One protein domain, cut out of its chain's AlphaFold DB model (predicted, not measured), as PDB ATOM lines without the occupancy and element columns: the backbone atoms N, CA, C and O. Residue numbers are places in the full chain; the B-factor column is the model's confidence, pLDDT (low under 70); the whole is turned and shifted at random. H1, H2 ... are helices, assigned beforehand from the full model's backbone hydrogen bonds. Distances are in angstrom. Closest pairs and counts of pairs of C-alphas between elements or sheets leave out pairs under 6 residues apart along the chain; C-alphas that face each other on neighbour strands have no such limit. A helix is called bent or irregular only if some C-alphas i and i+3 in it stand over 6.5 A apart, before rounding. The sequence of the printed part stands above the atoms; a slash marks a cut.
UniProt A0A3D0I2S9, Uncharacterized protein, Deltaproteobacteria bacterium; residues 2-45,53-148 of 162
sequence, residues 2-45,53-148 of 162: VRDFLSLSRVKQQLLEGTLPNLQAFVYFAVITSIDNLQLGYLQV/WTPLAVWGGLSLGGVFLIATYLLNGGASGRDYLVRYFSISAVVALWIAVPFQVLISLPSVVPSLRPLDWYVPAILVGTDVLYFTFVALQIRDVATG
ATOM      1  N   VAL A   2      -6.165   4.126  58.800       63.88
ATOM      2  CA  VAL A   2      -6.692   4.731  57.542       63.88
ATOM      3  C   VAL A   2      -5.650   4.760  56.413       63.88
ATOM      4  O   VAL A   2      -5.941   4.377  55.286       63.88
ATOM      5  N   ARG A   3      -4.400   5.135  56.722       67.56
ATOM      6  CA  ARG A   3      -3.286   5.115  55.753       67.56
ATOM      7  C   ARG A   3      -3.027   3.719  55.175       67.56
ATOM      8  O   ARG A   3      -2.630   3.598  54.025       67.56
ATOM      9  N   ASP A   4      -3.276   2.681  55.968       71.25
ATOM     10  CA  ASP A   4      -3.088   1.288  55.562       71.25
ATOM     11  C   ASP A   4      -4.210   0.820  54.636       71.25
ATOM     12  O   ASP A   4      -3.947   0.122  53.664       71.25
ATOM     13  N   PHE A   5      -5.439   1.266  54.904       75.50
ATOM     14  CA  PHE A   5      -6.624   0.992  54.090       75.50
ATOM     15  C   PHE A   5      -6.559   1.646  52.698       75.50
ATOM     16  O   PHE A   5      -7.069   1.085  51.731       75.50
ATOM     17  N   LEU A   6      -5.905   2.810  52.591       84.12
ATOM     18  CA  LEU A   6      -5.718   3.560  51.339       84.12
ATOM     19  C   LEU A   6      -4.400   3.239  50.618       84.12
ATOM     20  O   LEU A   6      -4.081   3.860  49.603       84.12
ATOM     21  N   SER A   7      -3.603   2.308  51.148       89.75
ATOM     22  CA  SER A   7      -2.323   1.937  50.556       89.75
ATOM     23  C   SER A   7      -2.517   0.846  49.510       89.75
ATOM     24  O   SER A   7      -2.686  -0.329  49.838       89.75
ATOM     25  N   LEU A   8      -2.436   1.227  48.235       89.25
ATOM     26  CA  LEU A   8      -2.551   0.285  47.123       89.25
ATOM     27  C   LEU A   8      -1.500  -0.830  47.197       89.25
ATOM     28  O   LEU A   8      -1.820  -1.981  46.929       89.25
ATOM     29  N   SER A   9      -0.263  -0.524  47.600       88.56
ATOM     30  CA  SER A   9       0.793  -1.538  47.728       88.56
ATOM     31  C   SER A   9       0.447  -2.596  48.775       88.56
ATOM     32  O   SER A   9       0.614  -3.786  48.521       88.56
ATOM     33  N   ARG A  10      -0.107  -2.176  49.918       88.31
ATOM     34  CA  ARG A  10      -0.522  -3.084  50.992       88.31
ATOM     35  C   ARG A  10      -1.722  -3.931  50.578       88.31
ATOM     36  O   ARG A  10      -1.712  -5.136  50.804       88.31
ATOM     37  N   VAL A  11      -2.712  -3.328  49.919       90.69
ATOM     38  CA  VAL A  11      -3.868  -4.058  49.375       90.69
ATOM     39  C   VAL A  11      -3.421  -5.083  48.335       90.69
ATOM     40  O   VAL A  11      -3.836  -6.236  48.408       90.69
ATOM     41  N   LYS A  12      -2.522  -4.714  47.411       90.56
ATOM     42  CA  LYS A  12      -1.946  -5.653  46.433       90.56
ATOM     43  C   LYS A  12      -1.240  -6.816  47.128       90.56
ATOM     44  O   LYS A  12      -1.460  -7.957  46.741       90.56
ATOM     45  N   GLN A  13      -0.446  -6.546  48.163       89.56
ATOM     46  CA  GLN A  13       0.222  -7.592  48.937       89.56
ATOM     47  C   GLN A  13      -0.785  -8.544  49.606       89.56
ATOM     48  O   GLN A  13      -0.682  -9.753  49.435       89.56
ATOM     49  N   GLN A  14      -1.810  -8.017  50.281       89.88
ATOM     50  CA  GLN A  14      -2.851  -8.838  50.920       89.88
ATOM     51  C   GLN A  14      -3.654  -9.672  49.911       89.88
ATOM     52  O   GLN A  14      -4.051 -10.797  50.208       89.88
ATOM     53  N   LEU A  15      -3.889  -9.136  48.709       89.62
ATOM     54  CA  LEU A  15      -4.538  -9.861  47.615       89.62
ATOM     55  C   LEU A  15      -3.652 -10.976  47.043       89.62
ATOM     56  O   LEU A  15      -4.177 -12.013  46.645       89.62
ATOM     57  N   LEU A  16      -2.333 -10.774  46.988       87.75
ATOM     58  CA  LEU A  16      -1.371 -11.792  46.548       87.75
ATOM     59  C   LEU A  16      -1.248 -12.929  47.565       87.75
ATOM     60  O   LEU A  16      -1.222 -14.095  47.182       87.75
ATOM     61  N   GLU A  17      -1.201 -12.589  48.850       87.94
ATOM     62  CA  GLU A  17      -1.088 -13.550  49.950       87.94
ATOM     63  C   GLU A  17      -2.424 -14.246  50.274       87.94
ATOM     64  O   GLU A  17      -2.450 -15.202  51.045       87.94
ATOM     65  N   GLY A  18      -3.544 -13.773  49.714       85.94
ATOM     66  CA  GLY A  18      -4.884 -14.271  50.044       85.94
ATOM     67  C   GLY A  18      -5.317 -13.946  51.479       85.94
ATOM     68  O   GLY A  18      -6.198 -14.602  52.026       85.94
ATOM     69  N   THR A  19      -4.694 -12.943  52.103       90.81
ATOM     70  CA  THR A  19      -4.886 -12.568  53.513       90.81
ATOM     71  C   THR A  19      -5.835 -11.384  53.697       90.81
ATOM     72  O   THR A  19      -6.008 -10.903  54.819       90.81
ATOM     73  N   LEU A  20      -6.459 -10.891  52.617       89.12
ATOM     74  CA  LEU A  20      -7.398  -9.775  52.693       89.12
ATOM     75  C   LEU A  20      -8.661 -10.179  53.485       89.12
ATOM     76  O   LEU A  20      -9.392 -11.070  53.050       89.12
ATOM     77  N   PRO A  21      -8.974  -9.520  54.617       90.06
ATOM     78  CA  PRO A  21     -10.150  -9.858  55.413       90.06
ATOM     79  C   PRO A  21     -11.463  -9.615  54.653       90.06
ATOM     80  O   PRO A  21     -11.645  -8.563  54.039       90.06
ATOM     81  N   ASN A  22     -12.434 -10.524  54.800       89.44
ATOM     82  CA  ASN A  22     -13.760 -10.406  54.171       89.44
ATOM     83  C   ASN A  22     -14.473  -9.088  54.508       89.44
ATOM     84  O   ASN A  22     -15.082  -8.474  53.637       89.44
ATOM     85  N   LEU A  23     -14.365  -8.624  55.758       90.44
ATOM     86  CA  LEU A  23     -14.937  -7.340  56.168       90.44
ATOM     87  C   LEU A  23     -14.311  -6.176  55.392       90.44
ATOM     88  O   LEU A  23     -15.018  -5.271  54.966       90.44
ATOM     89  N   GLN A  24     -12.996  -6.208  55.170       91.56
ATOM     90  CA  GLN A  24     -12.300  -5.165  54.422       91.56
ATOM     91  C   GLN A  24     -12.723  -5.173  52.945       91.56
ATOM     92  O   GLN A  24     -13.016  -4.113  52.395       91.56
ATOM     93  N   ALA A  25     -12.841  -6.354  52.329       90.19
ATOM     94  CA  ALA A  25     -13.369  -6.503  50.971       90.19
ATOM     95  C   ALA A  25     -14.815  -5.982  50.846       90.19
ATOM     96  O   ALA A  25     -15.140  -5.281  49.886       90.19
ATOM     97  N   PHE A  26     -15.666  -6.261  51.839       91.81
ATOM     98  CA  PHE A  26     -17.032  -5.739  51.890       91.81
ATOM     99  C   PHE A  26     -17.064  -4.209  51.997       91.81
ATOM    100  O   PHE A  26     -17.835  -3.560  51.292       91.81
ATOM    101  N   VAL A  27     -16.198  -3.615  52.825       91.94
ATOM    102  CA  VAL A  27     -16.079  -2.152  52.911       91.94
ATOM    103  C   VAL A  27     -15.645  -1.567  51.564       91.94
ATOM    104  O   VAL A  27     -16.236  -0.584  51.126       91.94
ATOM    105  N   TYR A  28     -14.678  -2.169  50.866       93.50
ATOM    106  CA  TYR A  28     -14.282  -1.705  49.531       93.50
ATOM    107  C   TYR A  28     -15.426  -1.774  48.512       93.50
ATOM    108  O   TYR A  28     -15.646  -0.818  47.767       93.50
ATOM    109  N   PHE A  29     -16.199  -2.862  48.522       92.19
ATOM    110  CA  PHE A  29     -17.411  -2.985  47.714       92.19
ATOM    111  C   PHE A  29     -18.428  -1.872  48.023       92.19
ATOM    112  O   PHE A  29     -18.952  -1.238  47.102       92.19
ATOM    113  N   ALA A  30     -18.675  -1.595  49.307       91.94
ATOM    114  CA  ALA A  30     -19.598  -0.547  49.731       91.94
ATOM    115  C   ALA A  30     -19.126   0.851  49.295       91.94
ATOM    116  O   ALA A  30     -19.945   1.657  48.852       91.94
ATOM    117  N   VAL A  31     -17.817   1.130  49.369       91.50
ATOM    118  CA  VAL A  31     -17.229   2.397  48.900       91.50
ATOM    119  C   VAL A  31     -17.472   2.592  47.407       91.50
ATOM    120  O   VAL A  31     -18.007   3.630  47.026       91.50
ATOM    121  N   ILE A  32     -17.131   1.607  46.571       90.50
ATOM    122  CA  ILE A  32     -17.315   1.722  45.116       90.50
ATOM    123  C   ILE A  32     -18.782   1.881  44.749       90.50
ATOM    124  O   ILE A  32     -19.135   2.826  44.052       90.50
ATOM    125  N   THR A  33     -19.649   1.043  45.313       86.62
ATOM    126  CA  THR A  33     -21.089   1.137  45.053       86.62
ATOM    127  C   THR A  33     -21.634   2.512  45.448       86.62
ATOM    128  O   THR A  33     -22.453   3.081  44.730       86.62
ATOM    129  N   SER A  34     -21.168   3.085  46.562       87.69
ATOM    130  CA  SER A  34     -21.585   4.424  46.998       87.69
ATOM    131  C   SER A  34     -21.093   5.522  46.056       87.69
ATOM    132  O   SER A  34     -21.859   6.428  45.737       87.69
ATOM    133  N   ILE A  35     -19.840   5.448  45.592       85.38
ATOM    134  CA  ILE A  35     -19.271   6.415  44.641       85.38
ATOM    135  C   ILE A  35     -20.032   6.374  43.311       85.38
ATOM    136  O   ILE A  35     -20.457   7.427  42.833       85.38
ATOM    137  N   ASP A  36     -20.282   5.183  42.767       80.44
ATOM    138  CA  ASP A  36     -21.015   5.012  41.507       80.44
ATOM    139  C   ASP A  36     -22.447   5.564  41.618       80.44
ATOM    140  O   ASP A  36     -22.916   6.300  40.746       80.44
ATOM    141  N   ASN A  37     -23.140   5.290  42.732       79.25
ATOM    142  CA  ASN A  37     -24.482   5.828  42.976       79.25
ATOM    143  C   ASN A  37     -24.483   7.354  43.142       79.25
ATOM    144  O   ASN A  37     -25.397   8.019  42.653       79.25
ATOM    145  N   LEU A  38     -23.470   7.931  43.799       77.56
ATOM    146  CA  LEU A  38     -23.341   9.385  43.927       77.56
ATOM    147  C   LEU A  38     -23.090  10.056  42.573       77.56
ATOM    148  O   LEU A  38     -23.682  11.102  42.303       77.56
ATOM    149  N   GLN A  39     -22.263   9.463  41.708       72.44
ATOM    150  CA  GLN A  39     -22.034   9.974  40.354       72.44
ATOM    151  C   GLN A  39     -23.311   9.928  39.507       72.44
ATOM    152  O   GLN A  39     -23.673  10.931  38.887       72.44
ATOM    153  N   LEU A  40     -24.039   8.806  39.526       69.50
ATOM    154  CA  LEU A  40     -25.328   8.689  38.836       69.50
ATOM    155  C   LEU A  40     -26.358   9.681  39.392       69.50
ATOM    156  O   LEU A  40     -27.046  10.349  38.621       69.50
ATOM    157  N   GLY A  41     -26.418   9.840  40.716       67.44
ATOM    158  CA  GLY A  41     -27.270  10.826  41.378       67.44
ATOM    159  C   GLY A  41     -26.925  12.262  40.983       67.44
ATOM    160  O   GLY A  41     -27.822  13.054  40.702       67.44
ATOM    161  N   TYR A  42     -25.636  12.597  40.868       67.06
ATOM    162  CA  TYR A  42     -25.203  13.900  40.366       67.06
ATOM    163  C   TYR A  42     -25.651  14.120  38.915       67.06
ATOM    164  O   TYR A  42     -26.132  15.196  38.579       67.06
ATOM    165  N   LEU A  43     -25.572  13.104  38.057       64.44
ATOM    166  CA  LEU A  43     -26.019  13.215  36.664       64.44
ATOM    167  C   LEU A  43     -27.547  13.312  36.515       64.44
ATOM    168  O   LEU A  43     -28.017  13.914  35.551       64.44
ATOM    169  N   GLN A  44     -28.317  12.739  37.442       61.16
ATOM    170  CA  GLN A  44     -29.785  12.694  37.371       61.16
ATOM    171  C   GLN A  44     -30.486  13.832  38.125       61.16
ATOM    172  O   GLN A  44     -31.562  14.260  37.713       61.16
ATOM    173  N   VAL A  45     -29.906  14.302  39.233       55.72
ATOM    174  CA  VAL A  45     -30.561  15.221  40.185       55.72
ATOM    175  C   VAL A  45     -29.881  16.596  40.218       55.72
ATOM    176  O   VAL A  45     -30.409  17.532  40.818       55.72
ATOM    177  N   TRP A  53     -24.453  17.043  25.242       84.25
ATOM    178  CA  TRP A  53     -23.375  16.104  25.554       84.25
ATOM    179  C   TRP A  53     -23.680  15.202  26.754       84.25
ATOM    180  O   TRP A  53     -22.951  14.240  26.989       84.25
ATOM    181  N   THR A  54     -24.762  15.452  27.500       79.50
ATOM    182  CA  THR A  54     -25.181  14.592  28.616       79.50
ATOM    183  C   THR A  54     -25.391  13.130  28.196       79.50
ATOM    184  O   THR A  54     -24.905  12.256  28.913       79.50
ATOM    185  N   PRO A  55     -26.003  12.811  27.034       83.25
ATOM    186  CA  PRO A  55     -26.092  11.427  26.574       83.25
ATOM    187  C   PRO A  55     -24.723  10.766  26.377       83.25
ATOM    188  O   PRO A  55     -24.578   9.595  26.703       83.25
ATOM    189  N   LEU A  56     -23.716  11.505  25.894       82.38
ATOM    190  CA  LEU A  56     -22.353  10.983  25.748       82.38
ATOM    191  C   LEU A  56     -21.727  10.679  27.111       82.38
ATOM    192  O   LEU A  56     -21.098   9.642  27.255       82.38
ATOM    193  N   ALA A  57     -21.920  11.537  28.113       79.31
ATOM    194  CA  ALA A  57     -21.423  11.266  29.462       79.31
ATOM    195  C   ALA A  57     -22.076  10.008  30.064       79.31
ATOM    196  O   ALA A  57     -21.379   9.139  30.573       79.31
ATOM    197  N   VAL A  58     -23.401   9.876  29.950       81.56
ATOM    198  CA  VAL A  58     -24.150   8.748  30.534       81.56
ATOM    199  C   VAL A  58     -23.882   7.444  29.781       81.56
ATOM    200  O   VAL A  58     -23.429   6.463  30.369       81.56
ATOM    201  N   TRP A  59     -24.145   7.413  28.473       84.06
ATOM    202  CA  TRP A  59     -24.002   6.197  27.671       84.06
ATOM    203  C   TRP A  59     -22.549   5.878  27.353       84.06
ATOM    204  O   TRP A  59     -22.186   4.704  27.296       84.06
ATOM    205  N   GLY A  60     -21.711   6.899  27.164       82.81
ATOM    206  CA  GLY A  60     -20.273   6.725  26.992       82.81
ATOM    207  C   GLY A  60     -19.627   6.189  28.261       82.81
ATOM    208  O   GLY A  60     -18.904   5.204  28.167       82.81
ATOM    209  N   GLY A  61     -19.957   6.743  29.435       81.12
ATOM    210  CA  GLY A  61     -19.507   6.217  30.728       81.12
ATOM    211  C   GLY A  61     -19.955   4.771  30.953       81.12
ATOM    212  O   GLY A  61     -19.132   3.910  31.253       81.12
ATOM    213  N   LEU A  62     -21.231   4.455  30.691       83.69
ATOM    214  CA  LEU A  62     -21.745   3.084  30.798       83.69
ATOM    215  C   LEU A  62     -21.031   2.113  29.842       83.69
ATOM    216  O   LEU A  62     -20.644   1.014  30.243       83.69
ATOM    217  N   SER A  63     -20.838   2.517  28.585       87.94
ATOM    218  CA  SER A  63     -20.166   1.693  27.570       87.94
ATOM    219  C   SER A  63     -18.694   1.476  27.918       87.94
ATOM    220  O   SER A  63     -18.204   0.351  27.832       87.94
ATOM    221  N   LEU A  64     -18.001   2.530  28.360       86.81
ATOM    222  CA  LEU A  64     -16.624   2.457  28.845       86.81
ATOM    223  C   LEU A  64     -16.525   1.532  30.055       86.81
ATOM    224  O   LEU A  64     -15.689   0.632  30.046       86.81
ATOM    225  N   GLY A  65     -17.407   1.689  31.043       86.19
ATOM    226  CA  GLY A  65     -17.467   0.824  32.217       86.19
ATOM    227  C   GLY A  65     -17.632  -0.647  31.839       86.19
ATOM    228  O   GLY A  65     -16.881  -1.489  32.324       86.19
ATOM    229  N   GLY A  66     -18.533  -0.964  30.902       88.81
ATOM    230  CA  GLY A  66     -18.702  -2.325  30.390       88.81
ATOM    231  C   GLY A  66     -17.448  -2.874  29.698       88.81
ATOM    232  O   GLY A  66     -16.994  -3.974  30.019       88.81
ATOM    233  N   VAL A  67     -16.851  -2.099  28.786       91.62
ATOM    234  CA  VAL A  67     -15.616  -2.486  28.078       91.62
ATOM    235  C   VAL A  67     -14.469  -2.721  29.058       91.62
ATOM    236  O   VAL A  67     -13.764  -3.724  28.954       91.62
ATOM    237  N   PHE A  68     -14.289  -1.838  30.039       90.44
ATOM    238  CA  PHE A  68     -13.223  -1.963  31.024       90.44
ATOM    239  C   PHE A  68     -13.474  -3.069  32.049       90.44
ATOM    240  O   PHE A  68     -12.521  -3.731  32.465       90.44
ATOM    241  N   LEU A  69     -14.724  -3.341  32.417       90.44
ATOM    242  CA  LEU A  69     -15.059  -4.498  33.245       90.44
ATOM    243  C   LEU A  69     -14.667  -5.797  32.527       90.44
ATOM    244  O   LEU A  69     -13.982  -6.644  33.099       90.44
ATOM    245  N   ILE A  70     -14.992  -5.917  31.237       92.69
ATOM    246  CA  ILE A  70     -14.567  -7.061  30.418       92.69
ATOM    247  C   ILE A  70     -13.037  -7.112  30.317       92.69
ATOM    248  O   ILE A  70     -12.438  -8.161  30.551       92.69
ATOM    249  N   ALA A  71     -12.381  -5.988  30.020       91.31
ATOM    250  CA  ALA A  71     -10.927  -5.937  29.889       91.31
ATOM    251  C   ALA A  71     -10.216  -6.338  31.192       91.31
ATOM    252  O   ALA A  71      -9.292  -7.148  31.168       91.31
ATOM    253  N   THR A  72     -10.662  -5.825  32.340       92.56
ATOM    254  CA  THR A  72     -10.101  -6.160  33.659       92.56
ATOM    255  C   THR A  72     -10.344  -7.626  34.021       92.56
ATOM    256  O   THR A  72      -9.451  -8.261  34.580       92.56
ATOM    257  N   TYR A  73     -11.503  -8.189  33.663       92.00
ATOM    258  CA  TYR A  73     -11.786  -9.615  33.825       92.00
ATOM    259  C   TYR A  73     -10.813 -10.474  33.012       92.00
ATOM    260  O   TYR A  73     -10.190 -11.388  33.554       92.00
ATOM    261  N   LEU A  74     -10.610 -10.140  31.734       92.62
ATOM    262  CA  LEU A  74      -9.652 -10.837  30.872       92.62
ATOM    263  C   LEU A  74      -8.213 -10.699  31.391       92.62
ATOM    264  O   LEU A  74      -7.492 -11.692  31.461       92.62
ATOM    265  N   LEU A  75      -7.811  -9.503  31.829       91.44
ATOM    266  CA  LEU A  75      -6.486  -9.245  32.407       91.44
ATOM    267  C   LEU A  75      -6.255  -9.955  33.748       91.44
ATOM    268  O   LEU A  75      -5.108 -10.232  34.095       91.44
ATOM    269  N   ASN A  76      -7.317 -10.292  34.480       90.81
ATOM    270  CA  ASN A  76      -7.234 -11.138  35.670       90.81
ATOM    271  C   ASN A  76      -7.016 -12.632  35.339       90.81
ATOM    272  O   ASN A  76      -6.818 -13.434  36.251       90.81
ATOM    273  N   GLY A  77      -7.066 -13.017  34.060       86.94
ATOM    274  CA  GLY A  77      -7.026 -14.405  33.590       86.94
ATOM    275  C   GLY A  77      -8.383 -14.942  33.121       86.94
ATOM    276  O   GLY A  77      -8.501 -16.122  32.805       86.94
ATOM    277  N   GLY A  78      -9.427 -14.111  33.066       86.12
ATOM    278  CA  GLY A  78     -10.760 -14.524  32.633       86.12
ATOM    279  C   GLY A  78     -11.325 -15.652  33.500       86.12
ATOM    280  O   GLY A  78     -11.314 -15.566  34.727       86.12
ATOM    281  N   ALA A  79     -11.794 -16.730  32.865       78.06
ATOM    282  CA  ALA A  79     -12.412 -17.868  33.552       78.06
ATOM    283  C   ALA A  79     -11.445 -18.646  34.460       78.06
ATOM    284  O   ALA A  79     -11.887 -19.305  35.398       78.06
ATOM    285  N   SER A  80     -10.136 -18.565  34.209       77.06
ATOM    286  CA  SER A  80      -9.113 -19.167  35.072       77.06
ATOM    287  C   SER A  80      -8.616 -18.211  36.164       77.06
ATOM    288  O   SER A  80      -7.864 -18.623  37.049       77.06
ATOM    289  N   GLY A  81      -9.047 -16.947  36.134       74.38
ATOM    290  CA  GLY A  81      -8.691 -15.938  37.121       74.38
ATOM    291  C   GLY A  81      -9.442 -16.134  38.436       74.38
ATOM    292  O   GLY A  81     -10.667 -16.030  38.487       74.38
ATOM    293  N   ARG A  82      -8.710 -16.365  39.531       81.62
ATOM    294  CA  ARG A  82      -9.287 -16.400  40.884       81.62
ATOM    295  C   ARG A  82      -9.552 -14.994  41.420       81.62
ATOM    296  O   ARG A  82      -8.871 -14.036  41.046       81.62
ATOM    297  N   ASP A  83     -10.556 -14.898  42.288       86.62
ATOM    298  CA  ASP A  83     -10.850 -13.737  43.136       86.62
ATOM    299  C   ASP A  83     -11.008 -12.403  42.387       86.62
ATOM    300  O   ASP A  83     -10.716 -11.338  42.933       86.62
ATOM    301  N   TYR A  84     -11.495 -12.446  41.136       90.81
ATOM    302  CA  TYR A  84     -11.645 -11.257  40.287       90.81
ATOM    303  C   TYR A  84     -12.422 -10.140  40.987       90.81
ATOM    304  O   TYR A  84     -11.928  -9.023  41.071       90.81
ATOM    305  N   LEU A  85     -13.605 -10.444  41.530       90.88
ATOM    306  CA  LEU A  85     -14.451  -9.441  42.179       90.88
ATOM    307  C   LEU A  85     -13.760  -8.819  43.395       90.88
ATOM    308  O   LEU A  85     -13.794  -7.605  43.568       90.88
ATOM    309  N   VAL A  86     -13.073  -9.629  44.205       91.69
ATOM    310  CA  VAL A  86     -12.348  -9.142  45.387       91.69
ATOM    311  C   VAL A  86     -11.224  -8.197  44.968       91.69
ATOM    312  O   VAL A  86     -11.102  -7.103  45.521       91.69
ATOM    313  N   ARG A  87     -10.431  -8.580  43.960       92.62
ATOM    314  CA  ARG A  87      -9.362  -7.744  43.391       92.62
ATOM    315  C   ARG A  87      -9.925  -6.463  42.789       92.62
ATOM    316  O   ARG A  87      -9.424  -5.386  43.099       92.62
ATOM    317  N   TYR A  88     -10.976  -6.588  41.981       93.00
ATOM    318  CA  TYR A  88     -11.633  -5.475  41.314       93.00
ATOM    319  C   TYR A  88     -12.124  -4.455  42.331       93.00
ATOM    320  O   TYR A  88     -11.661  -3.322  42.284       93.00
ATOM    321  N   PHE A  89     -12.968  -4.841  43.292       93.56
ATOM    322  CA  PHE A  89     -13.523  -3.897  44.264       93.56
ATOM    323  C   PHE A  89     -12.454  -3.285  45.168       93.56
ATOM    324  O   PHE A  89     -12.490  -2.083  45.418       93.56
ATOM    325  N   SER A  90     -11.479  -4.076  45.616       93.00
ATOM    326  CA  SER A  90     -10.451  -3.598  46.547       93.00
ATOM    327  C   SER A  90      -9.500  -2.594  45.896       93.00
ATOM    328  O   SER A  90      -9.235  -1.533  46.458       93.00
ATOM    329  N   ILE A  91      -9.019  -2.898  44.687       93.94
ATOM    330  CA  ILE A  91      -8.159  -1.989  43.917       93.94
ATOM    331  C   ILE A  91      -8.956  -0.758  43.488       93.94
ATOM    332  O   ILE A  91      -8.502   0.364  43.708       93.94
ATOM    333  N   SER A  92     -10.151  -0.964  42.930       94.00
ATOM    334  CA  SER A  92     -11.054   0.108  42.505       94.00
ATOM    335  C   SER A  92     -11.291   1.104  43.630       94.00
ATOM    336  O   SER A  92     -11.085   2.294  43.430       94.00
ATOM    337  N   ALA A  93     -11.650   0.640  44.830       93.44
ATOM    338  CA  ALA A  93     -11.958   1.519  45.955       93.44
ATOM    339  C   ALA A  93     -10.784   2.428  46.333       93.44
ATOM    340  O   ALA A  93     -10.972   3.625  46.548       93.44
ATOM    341  N   VAL A  94      -9.566   1.883  46.385       93.38
ATOM    342  CA  VAL A  94      -8.370   2.678  46.696       93.38
ATOM    343  C   VAL A  94      -8.113   3.719  45.607       93.38
ATOM    344  O   VAL A  94      -7.904   4.892  45.919       93.38
ATOM    345  N   VAL A  95      -8.168   3.313  44.336       92.69
ATOM    346  CA  VAL A  95      -7.918   4.215  43.202       92.69
ATOM    347  C   VAL A  95      -8.996   5.297  43.117       92.69
ATOM    348  O   VAL A  95      -8.660   6.468  42.956       92.69
ATOM    349  N   ALA A  96     -10.268   4.934  43.287       90.81
ATOM    350  CA  ALA A  96     -11.399   5.857  43.273       90.81
ATOM    351  C   ALA A  96     -11.230   6.944  44.340       90.81
ATOM    352  O   ALA A  96     -11.408   8.127  44.059       90.81
ATOM    353  N   LEU A  97     -10.793   6.569  45.547       89.88
ATOM    354  CA  LEU A  97     -10.519   7.525  46.620       89.88
ATOM    355  C   LEU A  97      -9.318   8.436  46.320       89.88
ATOM    356  O   LEU A  97      -9.337   9.600  46.716       89.88
ATOM    357  N   TRP A  98      -8.296   7.955  45.603       90.19
ATOM    358  CA  TRP A  98      -7.171   8.798  45.171       90.19
ATOM    359  C   TRP A  98      -7.592   9.853  44.147       90.19
ATOM    360  O   TRP A  98      -7.130  10.993  44.216       90.19
ATOM    361  N   ILE A  99      -8.470   9.491  43.211       89.81
ATOM    362  CA  ILE A  99      -8.912  10.401  42.147       89.81
ATOM    363  C   ILE A  99     -10.112  11.266  42.543       89.81
ATOM    364  O   ILE A  99     -10.350  12.275  41.886       89.81
ATOM    365  N   ALA A 100     -10.835  10.929  43.618       86.94
ATOM    366  CA  ALA A 100     -12.051  11.627  44.036       86.94
ATOM    367  C   ALA A 100     -11.833  13.133  44.256       86.94
ATOM    368  O   ALA A 100     -12.613  13.950  43.768       86.94
ATOM    369  N   VAL A 101     -10.755  13.514  44.953       86.94
ATOM    370  CA  VAL A 101     -10.444  14.930  45.214       86.94
ATOM    371  C   VAL A 101     -10.053  15.669  43.923       86.94
ATOM    372  O   VAL A 101     -10.700  16.673  43.621       86.94
ATOM    373  N   PRO A 102      -9.071  15.199  43.120       90.38
ATOM    374  CA  PRO A 102      -8.770  15.802  41.818       90.38
ATOM    375  C   PRO A 102      -9.993  15.931  40.905       90.38
ATOM    376  O   PRO A 102     -10.211  16.982  40.304       90.38
ATOM    377  N   PHE A 103     -10.818  14.887  40.839       88.38
ATOM    378  CA  PHE A 103     -12.039  14.871  40.043       88.38
ATOM    379  C   PHE A 103     -13.024  15.956  40.494       88.38
ATOM    380  O   PHE A 103     -13.484  16.753  39.672       88.38
ATOM    381  N   GLN A 104     -13.293  16.055  41.800       86.44
ATOM    382  CA  GLN A 104     -14.197  17.069  42.341       86.44
ATOM    383  C   GLN A 104     -13.694  18.494  42.071       86.44
ATOM    384  O   GLN A 104     -14.493  19.384  41.763       86.44
ATOM    385  N   VAL A 105     -12.378  18.714  42.150       89.94
ATOM    386  CA  VAL A 105     -11.755  20.004  41.819       89.94
ATOM    387  C   VAL A 105     -11.984  20.355  40.347       89.94
ATOM    388  O   VAL A 105     -12.426  21.467  40.056       89.94
ATOM    389  N   LEU A 106     -11.750  19.413  39.429       90.81
ATOM    390  CA  LEU A 106     -11.939  19.632  37.990       90.81
ATOM    391  C   LEU A 106     -13.402  19.925  37.644       90.81
ATOM    392  O   LEU A 106     -13.684  20.909  36.966       90.81
ATOM    393  N   ILE A 107     -14.347  19.140  38.165       87.25
ATOM    394  CA  ILE A 107     -15.786  19.352  37.925       87.25
ATOM    395  C   ILE A 107     -16.254  20.715  38.445       87.25
ATOM    396  O   ILE A 107     -17.090  21.370  37.822       87.25
ATOM    397  N   SER A 108     -15.695  21.172  39.567       87.25
ATOM    398  CA  SER A 108     -16.072  22.448  40.184       87.25
ATOM    399  C   SER A 108     -15.398  23.654  39.523       87.25
ATOM    400  O   SER A 108     -15.799  24.790  39.784       87.25
ATOM    401  N   LEU A 109     -14.406  23.452  38.651       90.25
ATOM    402  CA  LEU A 109     -13.590  24.530  38.090       90.25
ATOM    403  C   LEU A 109     -14.391  25.629  37.361       90.25
ATOM    404  O   LEU A 109     -14.079  26.800  37.578       90.25
ATOM    405  N   PRO A 110     -15.462  25.344  36.586       88.88
ATOM    406  CA  PRO A 110     -16.273  26.387  35.947       88.88
ATOM    407  C   PRO A 110     -16.966  27.338  36.934       88.88
ATOM    408  O   PRO A 110     -17.316  28.465  36.577       88.88
ATOM    409  N   SER A 111     -17.159  26.926  38.192       87.00
ATOM    410  CA  SER A 111     -17.694  27.821  39.226       87.00
ATOM    411  C   SER A 111     -16.695  28.927  39.591       87.00
ATOM    412  O   SER A 111     -17.115  30.061  39.826       87.00
ATOM    413  N   VAL A 112     -15.394  28.626  39.528       91.00
ATOM    414  CA  VAL A 112     -14.286  29.523  39.894       91.00
ATOM    415  C   VAL A 112     -13.695  30.237  38.676       91.00
ATOM    416  O   VAL A 112     -13.269  31.382  38.790       91.00
ATOM    417  N   VAL A 113     -13.695  29.594  37.503       92.50
ATOM    418  CA  VAL A 113     -13.106  30.099  36.254       92.50
ATOM    419  C   VAL A 113     -14.224  30.381  35.237       92.50
ATOM    420  O   VAL A 113     -14.675  29.465  34.541       92.50
ATOM    421  N   PRO A 114     -14.700  31.638  35.115       89.31
ATOM    422  CA  PRO A 114     -15.897  31.962  34.334       89.31
ATOM    423  C   PRO A 114     -15.793  31.650  32.838       89.31
ATOM    424  O   PRO A 114     -16.812  31.363  32.215       89.31
ATOM    425  N   SER A 115     -14.584  31.661  32.267       92.50
ATOM    426  CA  SER A 115     -14.351  31.341  30.850       92.50
ATOM    427  C   SER A 115     -14.709  29.898  30.481       92.50
ATOM    428  O   SER A 115     -14.946  29.621  29.308       92.50
ATOM    429  N   LEU A 116     -14.802  28.992  31.461       87.94
ATOM    430  CA  LEU A 116     -15.201  27.598  31.249       87.94
ATOM    431  C   LEU A 116     -16.719  27.385  31.324       87.94
ATOM    432  O   LEU A 116     -17.217  26.395  30.798       87.94
ATOM    433  N   ARG A 117     -17.478  28.306  31.935       83.12
ATOM    434  CA  ARG A 117     -18.944  28.196  32.076       83.12
ATOM    435  C   ARG A 117     -19.720  28.029  30.762       83.12
ATOM    436  O   ARG A 117     -20.680  27.265  30.777       83.12
ATOM    437  N   PRO A 118     -19.376  28.708  29.646       85.06
ATOM    438  CA  PRO A 118     -20.114  28.532  28.396       85.06
ATOM    439  C   PRO A 118     -19.795  27.207  27.682       85.06
ATOM    440  O   PRO A 118     -20.468  26.871  26.711       85.06
ATOM    441  N   LEU A 119     -18.781  26.454  28.127       88.31
ATOM    442  CA  LEU A 119     -18.379  25.194  27.505       88.31
ATOM    443  C   LEU A 119     -19.287  24.054  27.985       88.31
ATOM    444  O   LEU A 119     -18.989  23.350  28.949       88.31
ATOM    445  N   ASP A 120     -20.390  23.849  27.268       86.06
ATOM    446  CA  ASP A 120     -21.405  22.818  27.542       86.06
ATOM    447  C   ASP A 120     -20.888  21.364  27.490       86.06
ATOM    448  O   ASP A 120     -21.574  20.441  27.943       86.06
ATOM    449  N   TRP A 121     -19.682  21.161  26.953       87.38
ATOM    450  CA  TRP A 121     -18.967  19.885  26.869       87.38
ATOM    451  C   TRP A 121     -17.931  19.672  27.981       87.38
ATOM    452  O   TRP A 121     -17.439  18.555  28.124       87.38
ATOM    453  N   TYR A 122     -17.592  20.697  28.775       88.62
ATOM    454  CA  TYR A 122     -16.484  20.632  29.738       88.62
ATOM    455  C   TYR A 122     -16.678  19.522  30.779       88.62
ATOM    456  O   TYR A 122     -15.844  18.629  30.902       88.62
ATOM    457  N   VAL A 123     -17.804  19.545  31.498       84.75
ATOM    458  CA  VAL A 123     -18.121  18.548  32.534       84.75
ATOM    459  C   VAL A 123     -18.194  17.126  31.947       84.75
ATOM    460  O   VAL A 123     -17.515  16.247  32.479       84.75
ATOM    461  N   PRO A 124     -18.915  16.881  30.831       85.25
ATOM    462  CA  PRO A 124     -18.869  15.599  30.121       85.25
ATOM    463  C   PRO A 124     -17.458  15.126  29.749       85.25
ATOM    464  O   PRO A 124     -17.147  13.951  29.921       85.25
ATOM    465  N   ALA A 125     -16.590  16.018  29.265       87.62
ATOM    466  CA  ALA A 125     -15.225  15.658  28.889       87.62
ATOM    467  C   ALA A 125     -14.363  15.282  30.102       87.62
ATOM    468  O   ALA A 125     -13.605  14.315  30.030       87.62
ATOM    469  N   ILE A 126     -14.500  16.001  31.223       89.38
ATOM    470  CA  ILE A 126     -13.821  15.656  32.481       89.38
ATOM    471  C   ILE A 126     -14.290  14.293  32.999       89.38
ATOM    472  O   ILE A 126     -13.446  13.500  33.412       89.38
ATOM    473  N   LEU A 127     -15.592  13.998  32.943       85.88
ATOM    474  CA  LEU A 127     -16.141  12.688  33.315       85.88
ATOM    475  C   LEU A 127     -15.512  11.566  32.487       85.88
ATOM    476  O   LEU A 127     -14.831  10.708  33.039       85.88
ATOM    477  N   VAL A 128     -15.642  11.636  31.159       86.25
ATOM    478  CA  VAL A 128     -15.113  10.606  30.251       86.25
ATOM    479  C   VAL A 128     -13.598  10.448  30.398       86.25
ATOM    480  O   VAL A 128     -13.093   9.329  30.461       86.25
ATOM    481  N   GLY A 129     -12.854  11.555  30.476       90.19
ATOM    482  CA  GLY A 129     -11.403  11.514  30.659       90.19
ATOM    483  C   GLY A 129     -10.993  10.883  31.990       90.19
ATOM    484  O   GLY A 129     -10.035  10.107  32.037       90.19
ATOM    485  N   THR A 130     -11.735  11.175  33.059       89.44
ATOM    486  CA  THR A 130     -11.489  10.587  34.381       89.44
ATOM    487  C   THR A 130     -11.805   9.097  34.388       89.44
ATOM    488  O   THR A 130     -10.988   8.332  34.891       89.44
ATOM    489  N   ASP A 131     -12.912   8.672  33.775       88.56
ATOM    490  CA  ASP A 131     -13.280   7.255  33.664       88.56
ATOM    491  C   ASP A 131     -12.207   6.462  32.918       88.56
ATOM    492  O   ASP A 131     -11.738   5.432  33.403       88.56
ATOM    493  N   VAL A 132     -11.750   6.963  31.766       90.94
ATOM    494  CA  VAL A 132     -10.684   6.308  30.989       90.94
ATOM    495  C   VAL A 132      -9.418   6.151  31.829       90.94
ATOM    496  O   VAL A 132      -8.834   5.064  31.859       90.94
ATOM    497  N   LEU A 133      -8.991   7.206  32.527       92.69
ATOM    498  CA  LEU A 133      -7.796   7.168  33.369       92.69
ATOM    499  C   LEU A 133      -7.964   6.206  34.553       92.69
ATOM    500  O   LEU A 133      -7.090   5.370  34.794       92.69
ATOM    501  N   TYR A 134      -9.094   6.296  35.253       92.25
ATOM    502  CA  TYR A 134      -9.455   5.440  36.377       92.25
ATOM    503  C   TYR A 134      -9.423   3.965  35.985       92.25
ATOM    504  O   TYR A 134      -8.665   3.180  36.561       92.25
ATOM    505  N   PHE A 135     -10.201   3.591  34.970       91.31
ATOM    506  CA  PHE A 135     -10.330   2.199  34.576       91.31
ATOM    507  C   PHE A 135      -9.035   1.641  33.990       91.31
ATOM    508  O   PHE A 135      -8.684   0.495  34.275       91.31
ATOM    509  N   THR A 136      -8.284   2.442  33.227       91.31
ATOM    510  CA  THR A 136      -6.960   2.032  32.732       91.31
ATOM    511  C   THR A 136      -6.028   1.729  33.895       91.31
ATOM    512  O   THR A 136      -5.366   0.690  33.908       91.31
ATOM    513  N   PHE A 137      -5.997   2.600  34.905       93.31
ATOM    514  CA  PHE A 137      -5.149   2.387  36.067       93.31
ATOM    515  C   PHE A 137      -5.567   1.130  36.842       93.31
ATOM    516  O   PHE A 137      -4.720   0.279  37.106       93.31
ATOM    517  N   VAL A 138      -6.863   0.950  37.124       93.69
ATOM    518  CA  VAL A 138      -7.394  -0.261  37.780       93.69
ATOM    519  C   VAL A 138      -7.028  -1.528  37.001       93.69
ATOM    520  O   VAL A 138      -6.552  -2.496  37.596       93.69
ATOM    521  N   ALA A 139      -7.176  -1.521  35.675       91.75
ATOM    522  CA  ALA A 139      -6.835  -2.647  34.810       91.75
ATOM    523  C   ALA A 139      -5.360  -3.053  34.914       91.75
ATOM    524  O   ALA A 139      -5.054  -4.242  35.045       91.75
ATOM    525  N   LEU A 140      -4.451  -2.074  34.920       91.44
ATOM    526  CA  LEU A 140      -3.020  -2.324  35.099       91.44
ATOM    527  C   LEU A 140      -2.725  -2.925  36.479       91.44
ATOM    528  O   LEU A 140      -1.995  -3.908  36.579       91.44
ATOM    529  N   GLN A 141      -3.344  -2.403  37.540       93.19
ATOM    530  CA  GLN A 141      -3.131  -2.923  38.892       93.19
ATOM    531  C   GLN A 141      -3.680  -4.345  39.078       93.19
ATOM    532  O   GLN A 141      -3.051  -5.158  39.756       93.19
ATOM    533  N   ILE A 142      -4.827  -4.666  38.469       92.06
ATOM    534  CA  ILE A 142      -5.390  -6.025  38.479       92.06
ATOM    535  C   ILE A 142      -4.453  -6.990  37.757       92.06
ATOM    536  O   ILE A 142      -4.155  -8.057  38.297       92.06
ATOM    537  N   ARG A 143      -3.956  -6.602  36.577       90.81
ATOM    538  CA  ARG A 143      -2.985  -7.398  35.822       90.81
ATOM    539  C   ARG A 143      -1.754  -7.700  36.672       90.81
ATOM    540  O   ARG A 143      -1.375  -8.861  36.765       90.81
ATOM    541  N   ASP A 144      -1.182  -6.691  37.330       89.06
ATOM    542  CA  ASP A 144       0.004  -6.861  38.177       89.06
ATOM    543  C   ASP A 144      -0.208  -7.905  39.281       89.06
ATOM    544  O   ASP A 144       0.651  -8.760  39.501       89.06
ATOM    545  N   VAL A 145      -1.349  -7.851  39.978       88.88
ATOM    546  CA  VAL A 145      -1.682  -8.816  41.042       88.88
ATOM    547  C   VAL A 145      -1.919 -10.206  40.455       88.88
ATOM    548  O   VAL A 145      -1.449 -11.201  41.008       88.88
ATOM    549  N   ALA A 146      -2.607 -10.295  39.316       87.38
ATOM    550  CA  ALA A 146      -2.874 -11.564  38.654       87.38
ATOM    551  C   ALA A 146      -1.581 -12.260  38.199       87.38
ATOM    552  O   ALA A 146      -1.406 -13.451  38.464       87.38
ATOM    553  N   THR A 147      -0.648 -11.522  37.593       84.38
ATOM    554  CA  THR A 147       0.635 -12.076  37.139       84.38
ATOM    555  C   THR A 147       1.617 -12.307  38.286       84.38
ATOM    556  O   THR A 147       2.330 -13.309  38.282       84.38
ATOM    557  N   GLY A 148       1.638 -11.436  39.300       75.88
ATOM    558  CA  GLY A 148       2.508 -11.587  40.470       75.88
ATOM    559  C   GLY A 148       2.214 -12.862  41.267       75.88
ATOM    560  O   GLY A 148       3.141 -13.547  41.698       75.88
TER     561      GLY A 148
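Overview. This is residues 2 to 45 and 53 to 148 of the 162 residues of an uncharacterized protein of Deltaproteobacteria bacterium (UniProt A0A3D0I2S9). Four long helices run lengthwise in an elongated bundle: H5 and H6 fold into a hairpin at the core, H3 packs on H5, and H4 packs side by side on H6. The short H2 packs on H5 and H6 near one end, and residues 111 to 116 stick out at the other. The printed part has 140 residues with six named helices, H1 to H6 along the chain, and no named strand: all helix. It is compact, with a radius of gyration of the C-alphas of 16.3 A and spans of 51 by 32 by 23 A.

Arrangement. H5, residues 84 to 112, and H6, residues 122 to 148, form a hairpin at a shallow tilt of 25 degrees; their closest C-alphas, of Ile 107 and Val 123, are 5.9 A apart. H4, residues 54 to 75, touches H6, the same way at 6 degrees, closest at the C-alphas of Thr 72 and Ala 139, 4.9 A. H3, residues 22 to 45, touches H5 with residues 25 to 32 alone, closest at the C-alphas of Tyr 28 and Ser 90, 5.2 A; the tilt of 35.0 degrees is only just steep. H2, residues 8 to 17, touches H5, closest at the C-alphas of Leu 8 and Val 94, 6.3 A; H2, H5 and H6 make an up and down bundle, each running against the one before. H1, residues 2 to 5, is close to H2 but not clearly touching, with the C-alphas of Asp 4 and Arg 10 closest at 6.8 A. Every O i to N i+4 pair is within hydrogen-bond range in H2, H3, H4 and H6, and 20 of 25 in H5; H1 is too short for one.

Along the chain. H3 is 33.7 A long, H4 30.5 A and H6 38.9 A. H5, 40.9 A, has a kink of 47 degrees near residue 98 and is irregular, with C-alphas 107 and 110 7.3 A apart. C-alpha 2 is at (-6.692, 4.731, 57.542) and C-alpha 148 at (2.508, -11.587, 40.470).

Size, cuts and confidence. Residues 46 to 52 are not printed; C-alphas 45 and 53 are 16.3 A apart across this cut. Of the links printed whole, no link is long. The pLDDT is under 70 at residues 2 to 3 and 40 to 45.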